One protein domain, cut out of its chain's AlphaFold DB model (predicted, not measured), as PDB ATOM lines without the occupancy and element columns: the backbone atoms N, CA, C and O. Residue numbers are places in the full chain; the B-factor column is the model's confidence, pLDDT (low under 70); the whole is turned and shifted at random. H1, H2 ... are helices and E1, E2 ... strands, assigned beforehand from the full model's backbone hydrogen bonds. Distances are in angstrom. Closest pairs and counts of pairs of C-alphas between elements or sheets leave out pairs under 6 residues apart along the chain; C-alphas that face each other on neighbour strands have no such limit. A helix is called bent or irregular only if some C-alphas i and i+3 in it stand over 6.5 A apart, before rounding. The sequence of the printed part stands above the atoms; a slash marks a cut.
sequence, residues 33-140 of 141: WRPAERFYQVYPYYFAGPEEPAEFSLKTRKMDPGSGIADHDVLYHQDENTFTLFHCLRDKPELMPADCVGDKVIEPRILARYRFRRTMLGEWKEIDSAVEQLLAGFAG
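What this domain is: This is residues 33 to 140 of the 141 residues of an uncharacterized protein of Hyphomicrobiales bacterium (UniProt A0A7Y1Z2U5). A twisted antiparallel sheet of six strands makes the core, with one helix on each face: H1 covers part of one face and the kinked H2 packs on the other, mainly on E5. The strands follow each other across the sheet as they do along the chain, E1 to E6, and their lines turn by 112 degrees from edge to edge. The printed part has 108 residues with two named helices and six named strands, in the order H1, E1, E2, E3, E4, E5, E6, H2, and its class is mixed, helices and strands. It is compact, with a radius of gyration of the C-alphas of 14.2 A, and spans 43 by 32 by 24 A.

How they stand to each other: The sheet runs E1, residues 47 to 53, E2, 59 to 63, E3, 72 to 78, E4, 83 to 89, E5, 99 to 107, and E6, 110 to 117; E1 and E6 are its edge strands. It is a meander, each strand the antiparallel neighbour of the one before, and each such pair is a hairpin. Within hydrogen-bond range are N 52 and O 60 of E1 and E2, 2.8 A, N 59 and O 76 of E2 and E3, 2.8 A, N 75 and O 86 of E3 and E4, 2.9 A, N 101 and O 87 of E4 and E5, 2.8 A, and N 102 and O 114 of E5 and E6, 2.9 A. H1, residues 35 to 46, and H2, residues 118 to 136, are on opposite faces of the sheet, in three layers, helices on both faces of a sheet. H1 has a height over the sheet of 9.1 A, is over E3 and E4, and runs slantwise to the strands, at 33 degrees to E4 on the local plane. The closest C-alphas of H1 and E4 are those of Pro 35 and Leu 85, 5.8 A apart. The closest C-alphas of H2 and E5 are those of Asp 99 and Arg 118, 4.8 A apart. H1 and H2 are apart. H1 is only just irregular, C-alphas 42 and 45 being 6.6 A apart; H2 is irregular, with C-alphas 122 and 125 8.1 A apart and a kink of 77 degrees near residue 125. O i to N i+4 pairs within hydrogen-bond range are 4 of 8 in H1 and 10 of 15 in H2.

Where its parts are: From first to last C-alpha, E5 measures 25.1 A, H2 24.7 A, E6 23.5 A, E4 19.7 A, E3 19.3 A and H1 15.6 A; E1 and E2 are shorter. H1 begins at C-alpha 35 (17.313, -32.679, 26.576), E5 begins at C-alpha 99 (16.875, -35.322, 43.969), and H2 ends at C-alpha 136 (11.427, -49.445, 25.414).

The domain as a whole: The two C-alphas farthest apart are those of Gly 66 and Gly 140, 43.7 A. The printed part has no cut and no long link. The mean pLDDT of the printed part is 90.8; residues 93 to 95 and 139 to 140 are under 70.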
ATOM      1  N   TRP A  33      10.497 -30.657  24.387       87.06
ATOM      2  CA  TRP A  33      11.875 -30.251  24.117       87.06
ATOM      3  C   TRP A  33      12.793 -31.409  24.479       87.06
ATOM      4  O   TRP A  33      12.774 -31.871  25.626       87.06
ATOM      5  N   ARG A  34      13.600 -31.880  23.526       90.06
ATOM      6  CA  ARG A  34      14.623 -32.889  23.815       90.06
ATOM      7  C   ARG A  34      15.654 -32.306  24.789       90.06
ATOM      8  O   ARG A  34      15.911 -31.100  24.749       90.06
ATOM      9  N   PRO A  35      16.292 -33.136  25.633       91.69
ATOM     10  CA  PRO A  35      17.313 -32.679  26.576       91.69
ATOM     11  C   PRO A  35      18.375 -31.758  25.957       91.69
ATOM     12  O   PRO A  35      18.608 -30.664  26.469       91.69
ATOM     13  N   ALA A  36      18.943 -32.144  24.810       92.88
ATOM     14  CA  ALA A  36      19.926 -31.330  24.093       92.88
ATOM     15  C   ALA A  36      19.352 -29.981  23.628       92.88
ATOM     16  O   ALA A  36      19.978 -28.942  23.819       92.88
ATOM     17  N   GLU A  37      18.142 -29.969  23.060       92.19
ATOM     18  CA  GLU A  37      17.487 -28.736  22.600       92.19
ATOM     19  C   GLU A  37      17.261 -27.778  23.768       92.19
ATOM     20  O   GLU A  37      17.589 -26.596  23.677       92.19
ATOM     21  N   ARG A  38      16.776 -28.294  24.902       90.56
ATOM     22  CA  ARG A  38      16.586 -27.501  26.116       90.56
ATOM     23  C   ARG A  38      17.911 -26.932  26.627       90.56
ATOM     24  O   ARG A  38      17.978 -25.749  26.954       90.56
ATOM     25  N   PHE A  39      18.968 -27.740  26.646       92.88
ATOM     26  CA  PHE A  39      20.286 -27.296  27.089       92.88
ATOM     27  C   PHE A  39      20.869 -26.188  26.199       92.88
ATOM     28  O   PHE A  39      21.354 -25.187  26.721       92.88
ATOM     29  N   TYR A  40      20.798 -26.334  24.874       92.06
ATOM     30  CA  TYR A  40      21.424 -25.390  23.942       92.06
ATOM     31  C   TYR A  40      20.570 -24.175  23.586       92.06
ATOM     32  O   TYR A  40      21.133 -23.158  23.193       92.06
ATOM     33  N   GLN A  41      19.242 -24.255  23.694       91.69
ATOM     34  CA  GLN A  41      18.351 -23.165  23.280       91.69
ATOM     35  C   GLN A  41      17.733 -22.415  24.460       91.69
ATOM     36  O   GLN A  41      17.486 -21.217  24.351       91.69
ATOM     37  N   VAL A  42      17.493 -23.089  25.590       88.69
ATOM     38  CA  VAL A  42      16.793 -22.488  26.740       88.69
ATOM     39  C   VAL A  42      17.773 -22.061  27.827       88.69
ATOM     40  O   VAL A  42      17.695 -20.945  28.329       88.69
ATOM     41  N   TYR A  43      18.724 -22.919  28.196       89.94
ATOM     42  CA  TYR A  43      19.619 -22.630  29.320       89.94
ATOM     43  C   TYR A  43      20.737 -21.612  29.112       89.94
ATOM     44  O   TYR A  43      21.181 -21.079  30.131       89.94
ATOM     45  N   PRO A  44      21.154 -21.226  27.887       91.69
ATOM     46  CA  PRO A  44      22.161 -20.179  27.732       91.69
ATOM     47  C   PRO A  44      21.809 -18.868  28.439       91.69
ATOM     48  O   PRO A  44      22.704 -18.200  28.944       91.69
ATOM     49  N   TYR A  45      20.519 -18.536  28.542       90.38
ATOM     50  CA  TYR A  45      20.037 -17.332  29.226       90.38
ATOM     51  C   TYR A  45      20.169 -17.380  30.754       90.38
ATOM     52  O   TYR A  45      20.004 -16.356  31.408       90.38
ATOM     53  N   TYR A  46      20.445 -18.554  31.324       91.94
ATOM     54  CA  TYR A  46      20.577 -18.761  32.765       91.94
ATOM     55  C   TYR A  46      21.997 -19.148  33.179       91.94
ATOM     56  O   TYR A  46      22.212 -19.431  34.353       91.94
ATOM     57  N   PHE A  47      22.963 -19.205  32.260       92.38
ATOM     58  CA  PHE A  47      24.347 -19.526  32.602       92.38
ATOM     59  C   PHE A  47      25.130 -18.269  32.988       92.38
ATOM     60  O   PHE A  47      25.059 -17.242  32.323       92.38
ATOM     61  N   ALA A  48      25.937 -18.385  34.040       91.81
ATOM     62  CA  ALA A  48      26.805 -17.332  34.560       91.81
ATOM     63  C   ALA A  48      28.295 -17.574  34.265       91.81
ATOM     64  O   ALA A  48      29.155 -16.900  34.831       91.81
ATOM     65  N   GLY A  49      28.626 -18.557  33.424       87.88
ATOM     66  CA  GLY A  49      30.010 -18.924  33.159       87.88
ATOM     67  C   GLY A  49      30.187 -19.977  32.066       87.88
ATOM     68  O   GLY A  49      29.204 -20.435  31.469       87.88
ATOM     69  N   PRO A  50      31.451 -20.338  31.781       92.06
ATOM     70  CA  PRO A  50      31.778 -21.393  30.838       92.06
ATOM     71  C   PRO A  50      31.378 -22.773  31.379       92.06
ATOM     72  O   PRO A  50      30.899 -22.935  32.499       92.06
ATOM     73  N   GLU A  51      31.564 -23.774  30.527       94.50
ATOM     74  CA  GLU A  51      31.468 -25.180  30.901       94.50
ATOM     75  C   GLU A  51      32.624 -25.599  31.808       94.50
ATOM     76  O   GLU A  51      33.774 -25.230  31.570       94.50
ATOM     77  N   GLU A  52      32.305 -26.407  32.814       95.56
ATOM     78  CA  GLU A  52      33.238 -26.918  33.811       95.56
ATOM     79  C   GLU A  52      33.065 -28.441  33.963       95.56
ATOM     80  O   GLU A  52      31.943 -28.953  33.843       95.56
ATOM     81  N   PRO A  53      34.146 -29.196  34.226       95.88
ATOM     82  CA  PRO A  53      34.037 -30.594  34.629       95.88
ATOM     83  C   PRO A  53      33.244 -30.737  35.933       95.88
ATOM     84  O   PRO A  53      33.399 -29.937  36.852       95.88
ATOM     85  N   ALA A  54      32.441 -31.792  36.031       93.88
ATOM     86  CA  ALA A  54      31.757 -32.208  37.249       93.88
ATOM     87  C   ALA A  54      32.117 -33.665  37.595       93.88
ATOM     88  O   ALA A  54      32.863 -34.341  36.879       93.88
ATOM     89  N   GLU A  55      31.604 -34.157  38.721       93.50
ATOM     90  CA  GLU A  55      31.818 -35.539  39.155       93.50
ATOM     91  C   GLU A  55      31.227 -36.557  38.161       93.50
ATOM     92  O   GLU A  55      30.373 -36.237  37.333       93.50
ATOM     93  N   PHE A  56      31.686 -37.810  38.239       96.38
ATOM     94  CA  PHE A  56      31.122 -38.945  37.487       96.38
ATOM     95  C   PHE A  56      31.110 -38.768  35.956       96.38
ATOM     96  O   PHE A  56      30.215 -39.260  35.264       96.38
ATOM     97  N   SER A  57      32.123 -38.071  35.424       95.19
ATOM     98  CA  SER A  57      32.268 -37.759  33.991       95.19
ATOM     99  C   SER A  57      31.122 -36.917  33.418       95.19
ATOM    100  O   SER A  57      30.849 -36.960  32.212       95.19
ATOM    101  N   LEU A  58      30.458 -36.154  34.284       97.00
ATOM    102  CA  LEU A  58      29.499 -35.133  33.901       97.00
ATOM    103  C   LEU A  58      30.215 -33.800  33.682       97.00
ATOM    104  O   LEU A  58      31.352 -33.576  34.100       97.00
ATOM    105  N   LYS A  59      29.513 -32.896  33.018       97.19
ATOM    106  CA  LYS A  59      29.883 -31.500  32.833       97.19
ATOM    107  C   LYS A  59      28.787 -30.624  33.411       97.19
ATOM    108  O   LYS A  59      27.635 -31.047  33.510       97.19
ATOM    109  N   THR A  60      29.127 -29.395  33.764       95.25
ATOM    110  CA  THR A  60      28.167 -28.412  34.260       95.25
ATOM    111  C   THR A  60      28.458 -27.023  33.715       95.25
ATOM    112  O   THR A  60      29.495 -26.774  33.105       95.25
ATOM    113  N   ARG A  61      27.509 -26.114  33.911       92.25
ATOM    114  CA  ARG A  61      27.683 -24.675  33.748       92.25
ATOM    115  C   ARG A  61      27.063 -24.013  34.958       92.25
ATOM    116  O   ARG A  61      25.940 -24.346  35.337       92.25
ATOM    117  N   LYS A  62      27.781 -23.065  35.552       90.38
ATOM    118  CA  LYS A  62      27.269 -22.325  36.701       90.38
ATOM    119  C   LYS A  62      25.981 -21.599  36.321       90.38
ATOM    120  O   LYS A  62      25.956 -20.866  35.334       90.38
ATOM    121  N   MET A  63      24.941 -21.772  37.128       91.06
ATOM    122  CA  MET A  63      23.675 -21.064  36.959       91.06
ATOM    123  C   MET A  63      23.770 -19.640  37.512       91.06
ATOM    124  O   MET A  63      24.417 -19.400  38.535       91.06
ATOM    125  N   ASP A  64      23.106 -18.700  36.845       91.94
ATOM    126  CA  ASP A  64      22.900 -17.342  37.328       91.94
ATOM    127  C   ASP A  64      22.141 -17.395  38.667       91.94
ATOM    128  O   ASP A  64      21.052 -17.982  38.723       91.94
ATOM    129  N   PRO A  65      22.686 -16.803  39.750       89.19
ATOM    130  CA  PRO A  65      22.023 -16.743  41.050       89.19
ATOM    131  C   PRO A  65      20.641 -16.075  41.038       89.19
ATOM    132  O   PRO A  65      19.837 -16.354  41.924       89.19
ATOM    133  N   GLY A  66      20.365 -15.198  40.069       90.31
ATOM    134  CA  GLY A  66      19.065 -14.556  39.867       90.31
ATOM    135  C   GLY A  66      18.078 -15.383  39.038       90.31
ATOM    136  O   GLY A  66      16.920 -14.988  38.902       90.31
ATOM    137  N   SER A  67      18.499 -16.522  38.477       88.81
ATOM    138  CA  SER A  67      17.609 -17.393  37.703       88.81
ATOM    139  C   SER A  67      16.660 -18.190  38.605       88.81
ATOM    140  O   SER A  67      16.999 -18.581  39.721       88.81
ATOM    141  N   GLY A  68      15.474 -18.523  38.086       85.06
ATOM    142  CA  GLY A  68      14.496 -19.363  38.794       85.06
ATOM    143  C   GLY A  68      14.937 -20.816  39.029       85.06
ATOM    144  O   GLY A  68      14.197 -21.582  39.634       85.06
ATOM    145  N   ILE A  69      16.120 -21.198  38.546       82.75
ATOM    146  CA  ILE A  69      16.732 -22.524  38.701       82.75
ATOM    147  C   ILE A  69      18.105 -22.435  39.373       82.75
ATOM    148  O   ILE A  69      18.909 -23.360  39.279       82.75
ATOM    149  N   ALA A  70      18.383 -21.322  40.058       87.69
ATOM    150  CA  ALA A  70      19.663 -21.085  40.702       87.69
ATOM    151  C   ALA A  70      20.031 -22.200  41.687       87.69
ATOM    152  O   ALA A  70      21.201 -22.532  41.811       87.69
ATOM    153  N   ASP A  71      19.072 -22.798  42.393       88.69
ATOM    154  CA  ASP A  71      19.301 -23.851  43.389       88.69
ATOM    155  C   ASP A  71      19.520 -25.257  42.806       88.69
ATOM    156  O   ASP A  71      19.717 -26.200  43.575       88.69
ATOM    157  N   HIS A  72      19.548 -25.392  41.481       89.75
ATOM    158  CA  HIS A  72      19.840 -26.644  40.795       89.75
ATOM    159  C   HIS A  72      21.221 -26.607  40.138       89.75
ATOM    160  O   HIS A  72      21.620 -25.609  39.540       89.75
ATOM    161  N   ASP A  73      21.911 -27.740  40.187       92.75
ATOM    162  CA  ASP A  73      23.021 -28.018  39.288       92.75
ATOM    163  C   ASP A  73      22.455 -28.594  37.990       92.75
ATOM    164  O   ASP A  73      21.712 -29.583  38.002       92.75
ATOM    165  N   VAL A  74      22.813 -27.974  36.865       94.06
ATOM    166  CA  VAL A  74      22.555 -28.523  35.533       94.06
ATOM    167  C   VAL A  74      23.769 -29.349  35.143       94.06
ATOM    168  O   VAL A  74      24.842 -28.805  34.875       94.06
ATOM    169  N   LEU A  75      23.605 -30.668  35.160       96.19
ATOM    170  CA  LEU A  75      24.662 -31.630  34.874       96.19
ATOM    171  C   LEU A  75      24.343 -32.353  33.577       96.19
ATOM    172  O   LEU A  75      23.188 -32.692  33.331       96.19
ATOM    173  N   TYR A  76      25.338 -32.615  32.745       97.00
ATOM    174  CA  TYR A  76      25.094 -33.314  31.493       97.00
ATOM    175  C   TYR A  76      26.279 -34.161  31.047       97.00
ATOM    176  O   TYR A  76      27.427 -33.924  31.428       97.00
ATOM    177  N   HIS A  77      25.974 -35.150  30.219       96.88
ATOM    178  CA  HIS A  77      26.938 -35.955  29.489       96.88
ATOM    179  C   HIS A  77      26.574 -35.929  28.011       96.88
ATOM    180  O   HIS A  77      25.395 -35.964  27.658       96.88
ATOM    181  N   GLN A  78      27.589 -35.887  27.158       94.62
ATOM    182  CA  GLN A  78      27.416 -35.978  25.720       94.62
ATOM    183  C   GLN A  78      28.495 -36.888  25.145       94.62
ATOM    184  O   GLN A  78      29.684 -36.655  25.382       94.62
ATOM    185  N   ASP A  79      28.063 -37.875  24.370       90.69
ATOM    186  CA  ASP A  79      28.908 -38.635  23.454       90.69
ATOM    187  C   ASP A  79      28.464 -38.384  21.999       90.69
ATOM    188  O   ASP A  79      27.737 -37.427  21.718       90.69
ATOM    189  N   GLU A  80      28.940 -39.191  21.049       88.56
ATOM    190  CA  GLU A  80      28.649 -39.005  19.622       88.56
ATOM    191  C   GLU A  80      27.153 -39.089  19.282       88.56
ATOM    192  O   GLU A  80      26.709 -38.443  18.334       88.56
ATOM    193  N   ASN A  81      26.371 -39.858  20.047       86.44
ATOM    194  CA  ASN A  81      24.989 -40.201  19.703       86.44
ATOM    195  C   ASN A  81      23.975 -39.848  20.794       86.44
ATOM    196  O   ASN A  81      22.770 -39.840  20.533       86.44
ATOM    197  N   THR A  82      24.430 -39.572  22.014       89.31
ATOM    198  CA  THR A  82      23.569 -39.388  23.177       89.31
ATOM    199  C   THR A  82      23.867 -38.082  23.900       89.31
ATOM    200  O   THR A  82      24.999 -37.600  23.971       89.31
ATOM    201  N   PHE A  83      22.801 -37.489  24.437       94.69
ATOM    202  CA  PHE A  83      22.873 -36.325  25.307       94.69
ATOM    203  C   PHE A  83      21.990 -36.575  26.523       94.69
ATOM    204  O   PHE A  83      20.760 -36.595  26.417       94.69
ATOM    205  N   THR A  84      22.623 -36.741  27.677       96.00
ATOM    206  CA  THR A  84      21.947 -36.947  28.956       96.00
ATOM    207  C   THR A  84      22.035 -35.668  29.766       96.00
ATOM    208  O   THR A  84      23.099 -35.068  29.877       96.00
ATOM    209  N   LEU A  85      20.907 -35.242  30.329       96.25
ATOM    210  CA  LEU A  85      20.777 -33.995  31.072       96.25
ATOM    211  C   LEU A  85      20.066 -34.257  32.391       96.25
ATOM    212  O   LEU A  85      18.967 -34.815  32.403       96.25
ATOM    213  N   PHE A  86      20.659 -33.771  33.470       96.81
ATOM    214  CA  PHE A  86      20.129 -33.847  34.814       96.81
ATOM    215  C   PHE A  86      19.972 -32.463  35.427       96.81
ATOM    216  O   PHE A  86      20.843 -31.599  35.322       96.81
ATOM    217  N   HIS A  87      18.860 -32.294  36.134       94.38
ATOM    218  CA  HIS A  87      18.636 -31.205  37.073       94.38
ATOM    219  C   HIS A  87      18.717 -31.775  38.471       94.38
ATOM    220  O   HIS A  87      17.813 -32.498  38.888       94.38
ATOM    221  N   CYS A  88      19.790 -31.467  39.182       94.44
ATOM    222  CA  CYS A  88      19.976 -31.939  40.541       94.44
ATOM    223  C   CYS A  88      19.784 -30.785  41.508       94.44
ATOM    224  O   CYS A  88      20.516 -29.800  41.442       94.44
ATOM    225  N   LEU A  89      18.831 -30.909  42.429       92.12
ATOM    226  CA  LEU A  89      18.720 -29.962  43.532       92.12
ATOM    227  C   LEU A  89      20.057 -29.949  44.295       92.12
ATOM    228  O   LEU A  89      20.667 -31.003  44.513       92.12
ATOM    229  N   ARG A  90      20.559 -28.769  44.659       88.81
ATOM    230  CA  ARG A  90      21.743 -28.676  45.522       88.81
ATOM    231  C   ARG A  90      21.383 -29.162  46.921       88.81
ATOM    232  O   ARG A  90      20.305 -28.845  47.422       88.81
ATOM    233  N   ASP A  91      22.279 -29.929  47.542       78.25
ATOM    234  CA  ASP A  91      22.028 -30.487  48.871       78.25
ATOM    235  C   ASP A  91      21.737 -29.373  49.883       78.25
ATOM    236  O   ASP A  91      22.564 -28.501  50.151       78.25
ATOM    237  N   LYS A  92      20.528 -29.420  50.445       74.69
ATOM    238  CA  LYS A  92      20.087 -28.597  51.573       74.69
ATOM    239  C   LYS A  92      19.662 -29.558  52.684       74.69
ATOM    240  O   LYS A  92      18.470 -29.854  52.796       74.69
ATOM    241  N   PRO A  93      20.623 -30.082  53.469       60.38
ATOM    242  CA  PRO A  93      20.405 -31.214  54.375       60.38
ATOM    243  C   PRO A  93      19.302 -30.986  55.418       60.38
ATOM    244  O   PRO A  93      18.764 -31.947  55.955       60.38
ATOM    245  N   GLU A  94      18.938 -29.731  55.683       64.12
ATOM    246  CA  GLU A  94      17.946 -29.357  56.694       64.12
ATOM    247  C   GLU A  94      16.487 -29.421  56.216       64.12
ATOM    248  O   GLU A  94      15.581 -29.407  57.044       64.12
ATOM    249  N   LEU A  95      16.231 -29.486  54.903       69.75
ATOM    250  CA  LEU A  95      14.868 -29.392  54.366       69.75
ATOM    251  C   LEU A  95      14.354 -30.739  53.861       69.75
ATOM    252  O   LEU A  95      13.274 -31.185  54.248       69.75
ATOM    253  N   MET A  96      15.082 -31.358  52.933       77.62
ATOM    254  CA  MET A  96      14.666 -32.593  52.267       77.62
ATOM    255  C   MET A  96      15.843 -33.188  51.483       77.62
ATOM    256  O   MET A  96      16.719 -32.432  51.055       77.62
ATOM    257  N   PRO A  97      15.887 -34.518  51.272       84.38
ATOM    258  CA  PRO A  97      16.919 -35.116  50.436       84.38
ATOM    259  C   PRO A  97      16.896 -34.519  49.030       84.38
ATOM    260  O   PRO A  97      15.825 -34.390  48.433       84.38
ATOM    261  N   ALA A  98      18.070 -34.174  48.506       92.12
ATOM    262  CA  ALA A  98      18.177 -33.687  47.145       92.12
ATOM    263  C   ALA A  98      17.908 -34.805  46.138       92.12
ATOM    264  O   ALA A  98      18.387 -35.935  46.277       92.12
ATOM    265  N   ASP A  99      17.179 -34.446  45.088       94.75
ATOM    266  CA  ASP A  99      16.875 -35.322  43.969       94.75
ATOM    267  C   ASP A  99      17.556 -34.809  42.698       94.75
ATOM    268  O   ASP A  99      17.751 -33.605  42.513       94.75
ATOM    269  N   CYS A 100      17.865 -35.742  41.807       96.69
ATOM    270  CA  CYS A 100      18.202 -35.491  40.419       96.69
ATOM    271  C   CYS A 100      17.031 -35.895  39.527       96.69
ATOM    272  O   CYS A 100      16.365 -36.903  39.769       96.69
ATOM    273  N   VAL A 101      16.789 -35.100  38.489       96.81
ATOM    274  CA  VAL A 101      15.727 -35.312  37.506       96.81
ATOM    275  C   VAL A 101      16.339 -35.399  36.117       96.81
ATOM    276  O   VAL A 101      17.007 -34.459  35.689       96.81
ATOM    277  N   GLY A 102      16.078 -36.500  35.417       96.44
ATOM    278  CA  GLY A 102      16.375 -36.683  33.999       96.44
ATOM    279  C   GLY A 102      15.091 -36.828  33.185       96.44
ATOM    280  O   GLY A 102      14.028 -37.141  33.726       96.44
ATOM    281  N   ASP A 103      15.187 -36.595  31.878       94.38
ATOM    282  CA  ASP A 103      14.055 -36.701  30.960       94.38
ATOM    283  C   ASP A 103      14.422 -37.542  29.724       94.38
ATOM    284  O   ASP A 103      15.504 -37.385  29.157       94.38
ATOM    285  N   LYS A 104      13.495 -38.389  29.263       92.25
ATOM    286  CA  LYS A 104      13.575 -39.159  28.013       92.25
ATOM    287  C   LYS A 104      12.335 -38.891  27.165       92.25
ATOM    288  O   LYS A 104      11.206 -38.939  27.656       92.25
ATOM    289  N   VAL A 105      12.543 -38.627  25.881       90.31
ATOM    290  CA  VAL A 105      11.455 -38.512  24.903       90.31
ATOM    291  C   VAL A 105      11.208 -39.899  24.325       90.31
ATOM    292  O   VAL A 105      12.085 -40.432  23.654       90.31
ATOM    293  N   ILE A 106      10.046 -40.484  24.614       86.88
ATOM    294  CA  ILE A 106       9.678 -41.833  24.149       86.88
ATOM    295  C   ILE A 106       9.063 -41.752  22.749       86.88
ATOM    296  O   ILE A 106       9.422 -42.498  21.848       86.88
ATOM    297  N   GLU A 107       8.160 -40.794  22.566       83.12
ATOM    298  CA  GLU A 107       7.476 -40.490  21.312       83.12
ATOM    299  C   GLU A 107       7.405 -38.968  21.139       83.12
ATOM    300  O   GLU A 107       7.583 -38.243  22.123       83.12
ATOM    301  N   PRO A 108       7.070 -38.436  19.945       82.88
ATOM    302  CA  PRO A 108       6.973 -36.989  19.721       82.88
ATOM    303  C   PRO A 108       6.089 -36.233  20.727       82.88
ATOM    304  O   PRO A 108       6.234 -35.022  20.879       82.88
ATOM    305  N   ARG A 109       5.172 -36.935  21.406       86.00
ATOM    306  CA  ARG A 109       4.263 -36.380  22.416       86.00
ATOM    307  C   ARG A 109       4.287 -37.128  23.747       86.00
ATOM    308  O   ARG A 109       3.357 -36.950  24.516       86.00
ATOM    309  N   ILE A 110       5.294 -37.957  24.029       90.06
ATOM    310  CA  ILE A 110       5.407 -38.648  25.323       90.06
ATOM    311  C   ILE A 110       6.773 -38.360  25.936       90.06
ATOM    312  O   ILE A 110       7.814 -38.727  25.387       90.06
ATOM    313  N   LEU A 111       6.748 -37.717  27.102       92.62
ATOM    314  CA  LEU A 111       7.916 -37.393  27.910       92.62
ATOM    315  C   LEU A 111       7.900 -38.238  29.183       92.62
ATOM    316  O   LEU A 111       6.974 -38.123  29.992       92.62
ATOM    317  N   ALA A 112       8.944 -39.037  29.379       94.88
ATOM    318  CA  ALA A 112       9.248 -39.646  30.661       94.88
ATOM    319  C   ALA A 112      10.190 -38.748  31.444       94.88
ATOM    320  O   ALA A 112      11.311 -38.491  31.014       94.88
ATOM    321  N   ARG A 113       9.747 -38.321  32.619       95.88
ATOM    322  CA  ARG A 113      10.588 -37.681  33.619       95.88
ATOM    323  C   ARG A 113      10.896 -38.690  34.702       95.88
ATOM    324  O   ARG A 113       9.964 -39.210  35.311       95.88
ATOM    325  N   TYR A 114      12.167 -38.945  34.961       97.38
ATOM    326  CA  TYR A 114      12.579 -39.838  36.032       97.38
ATOM    327  C   TYR A 114      13.367 -39.087  37.099       97.38
ATOM    328  O   TYR A 114      14.147 -38.183  36.804       97.38
ATOM    329  N   ARG A 115      13.122 -39.442  38.358       96.75
ATOM    330  CA  ARG A 115      13.691 -38.793  39.535       96.75
ATOM    331  C   ARG A 115      14.307 -39.828  40.459       96.75
ATOM    332  O   ARG A 115      13.655 -40.817  40.784       96.75
ATOM    333  N   PHE A 116      15.521 -39.558  40.917       96.88
ATOM    334  CA  PHE A 116      16.285 -40.408  41.828       96.88
ATOM    335  C   PHE A 116      17.048 -39.552  42.843       96.88
ATOM    336  O   PHE A 116      17.206 -38.346  42.643       96.88
ATOM    337  N   ARG A 117      17.517 -40.148  43.944       95.56
ATOM    338  CA  ARG A 117      18.272 -39.413  44.970       95.56
ATOM    339  C   ARG A 117      19.614 -38.937  44.426       95.56
ATOM    340  O   ARG A 117      20.316 -39.702  43.774       95.56
ATOM    341  N   ARG A 118      20.023 -37.712  44.765       95.25
ATOM    342  CA  ARG A 118      21.322 -37.150  44.351       95.25
ATOM    343  C   ARG A 118      22.508 -38.025  44.768       95.25
ATOM    344  O   ARG A 118      23.491 -38.109  44.044       95.25
ATOM    345  N   THR A 119      22.405 -38.722  45.896       94.75
ATOM    346  CA  THR A 119      23.414 -39.687  46.372       94.75
ATOM    347  C   THR A 119      23.672 -40.836  45.391       94.75
ATOM    348  O   THR A 119      24.747 -41.423  45.429       94.75
ATOM    349  N   MET A 120      22.724 -41.133  44.495       96.12
ATOM    350  CA  MET A 120      22.854 -42.143  43.444       96.12
ATOM    351  C   MET A 120      23.394 -41.563  42.126       96.12
ATOM    352  O   MET A 120      23.436 -42.268  41.125       96.12
ATOM    353  N   LEU A 121      23.820 -40.293  42.086       96.38
ATOM    354  CA  LEU A 121      24.373 -39.680  40.872       96.38
ATOM    355  C   LEU A 121      25.614 -40.418  40.354       96.38
ATOM    356  O   LEU A 121      25.843 -40.435  39.153       96.38
ATOM    357  N   GLY A 122      26.376 -41.088  41.222       97.06
ATOM    358  CA  GLY A 122      27.484 -41.946  40.791       97.06
ATOM    359  C   GLY A 122      27.062 -43.132  39.915       97.06
ATOM    360  O   GLY A 122      27.880 -43.628  39.148       97.06
ATOM    361  N   GLU A 123      25.793 -43.539  39.986       97.25
ATOM    362  CA  GLU A 123      25.186 -44.657  39.247       97.25
ATOM    363  C   GLU A 123      24.332 -44.155  38.061       97.25
ATOM    364  O   GLU A 123      23.445 -44.851  37.564       97.25
ATOM    365  N   TRP A 124      24.525 -42.901  37.624       97.06
ATOM    366  CA  TRP A 124      23.629 -42.263  36.653       97.06
ATOM    367  C   TRP A 124      23.540 -43.019  35.324       97.06
ATOM    368  O   TRP A 124      22.476 -43.023  34.710       97.06
ATOM    369  N   LYS A 125      24.629 -43.662  34.879       96.50
ATOM    370  CA  LYS A 125      24.665 -44.422  33.619       96.50
ATOM    371  C   LYS A 125      23.788 -45.662  33.709       96.50
ATOM    372  O   LYS A 125      23.001 -45.935  32.805       96.50
ATOM    373  N   GLU A 126      23.913 -46.395  34.809       97.12
ATOM    374  CA  GLU A 126      23.128 -47.586  35.101       97.12
ATOM    375  C   GLU A 126      21.645 -47.231  35.243       97.12
ATOM    376  O   GLU A 126      20.790 -47.913  34.677       97.12
ATOM    377  N   ILE A 127      21.339 -46.130  35.939       97.00
ATOM    378  CA  ILE A 127      19.977 -45.606  36.093       97.00
ATOM    379  C   ILE A 127      19.386 -45.225  34.733       97.00
ATOM    380  O   ILE A 127      18.297 -45.689  34.397       97.00
ATOM    381  N   ASP A 128      20.091 -44.407  33.949       95.88
ATOM    382  CA  ASP A 128      19.614 -43.917  32.652       95.88
ATOM    383  C   ASP A 128      19.358 -45.076  31.677       95.88
ATOM    384  O   ASP A 128      18.291 -45.143  31.063       95.88
ATOM    385  N   SER A 129      20.279 -46.046  31.617       95.06
ATOM    386  CA  SER A 129      20.122 -47.249  30.794       95.06
ATOM    387  C   SER A 129      18.953 -48.122  31.256       95.06
ATOM    388  O   SER A 129      18.167 -48.591  30.432       95.06
ATOM    389  N   ALA A 130      18.783 -48.324  32.567       95.69
ATOM    390  CA  ALA A 130      17.682 -49.123  33.101       95.69
ATOM    391  C   ALA A 130      16.313 -48.466  32.859       95.69
ATOM    392  O   ALA A 130      15.342 -49.168  32.571       95.69
ATOM    393  N   VAL A 131      16.229 -47.132  32.956       95.25
ATOM    394  CA  VAL A 131      15.025 -46.373  32.585       95.25
ATOM    395  C   VAL A 131      14.744 -46.545  31.097       95.25
ATOM    396  O   VAL A 131      13.622 -46.876  30.731       95.25
ATOM    397  N   GLU A 132      15.743 -46.375  30.235       93.06
ATOM    398  CA  GLU A 132      15.577 -46.524  28.786       93.06
ATOM    399  C   GLU A 132      15.085 -47.923  28.391       93.06
ATOM    400  O   GLU A 132      14.114 -48.043  27.644       93.06
ATOM    401  N   GLN A 133      15.674 -48.976  28.964       93.38
ATOM    402  CA  GLN A 133      15.236 -50.358  28.748       93.38
ATOM    403  C   GLN A 133      13.793 -50.589  29.214       93.38
ATOM    404  O   GLN A 133      13.012 -51.236  28.514       93.38
ATOM    405  N   LEU A 134      13.415 -50.043  30.376       92.94
ATOM    406  CA  LEU A 134      12.046 -50.135  30.880       92.94
ATOM    407  C   LEU A 134      11.058 -49.437  29.935       92.94
ATOM    408  O   LEU A 134      10.012 -49.999  29.611       92.94
ATOM    409  N   LEU A 135      11.392 -48.231  29.471       91.12
ATOM    410  CA  LEU A 135      10.542 -47.447  28.575       91.12
ATOM    411  C   LEU A 135      10.397 -48.096  27.194       91.12
ATOM    412  O   LEU A 135       9.293 -48.127  26.651       91.12
ATOM    413  N   ALA A 136      11.472 -48.676  26.656       89.44
ATOM    414  CA  ALA A 136      11.427 -49.445  25.414       89.44
ATOM    415  C   ALA A 136      10.452 -50.635  25.507       89.44
ATOM    416  O   ALA A 136       9.766 -50.951  24.537       89.44
ATOM    417  N   GLY A 137      10.316 -51.243  26.692       85.94
ATOM    418  CA  GLY A 137       9.333 -52.299  26.954       85.94
ATOM    419  C   GLY A 137       7.865 -51.849  26.866       85.94
ATOM    420  O   GLY A 137       6.987 -52.693  26.674       85.94
ATOM    421  N   PHE A 138       7.586 -50.545  26.976       81.19
ATOM    422  CA  PHE A 138       6.239 -49.984  26.810       81.19
ATOM    423  C   PHE A 138       5.941 -49.538  25.374       81.19
ATOM    424  O   PHE A 138       4.783 -49.573  24.975       81.19
ATOM    425  N   ALA A 139       6.959 -49.161  24.594       69.81
ATOM    426  CA  ALA A 139       6.807 -48.663  23.220       69.81
ATOM    427  C   ALA A 139       6.515 -49.763  22.171       69.81
ATOM    428  O   ALA A 139       6.247 -49.457  21.014       69.81
ATOM    429  N   GLY A 140       6.588 -51.042  22.558       57.06
ATOM    430  CA  GLY A 140       6.422 -52.202  21.674       57.06
ATOM    431  C   GLY A 140       5.120 -52.994  21.850       57.06
ATOM    432  O   GLY A 140       5.114 -54.178  21.513       57.06
TER     433      GLY A 140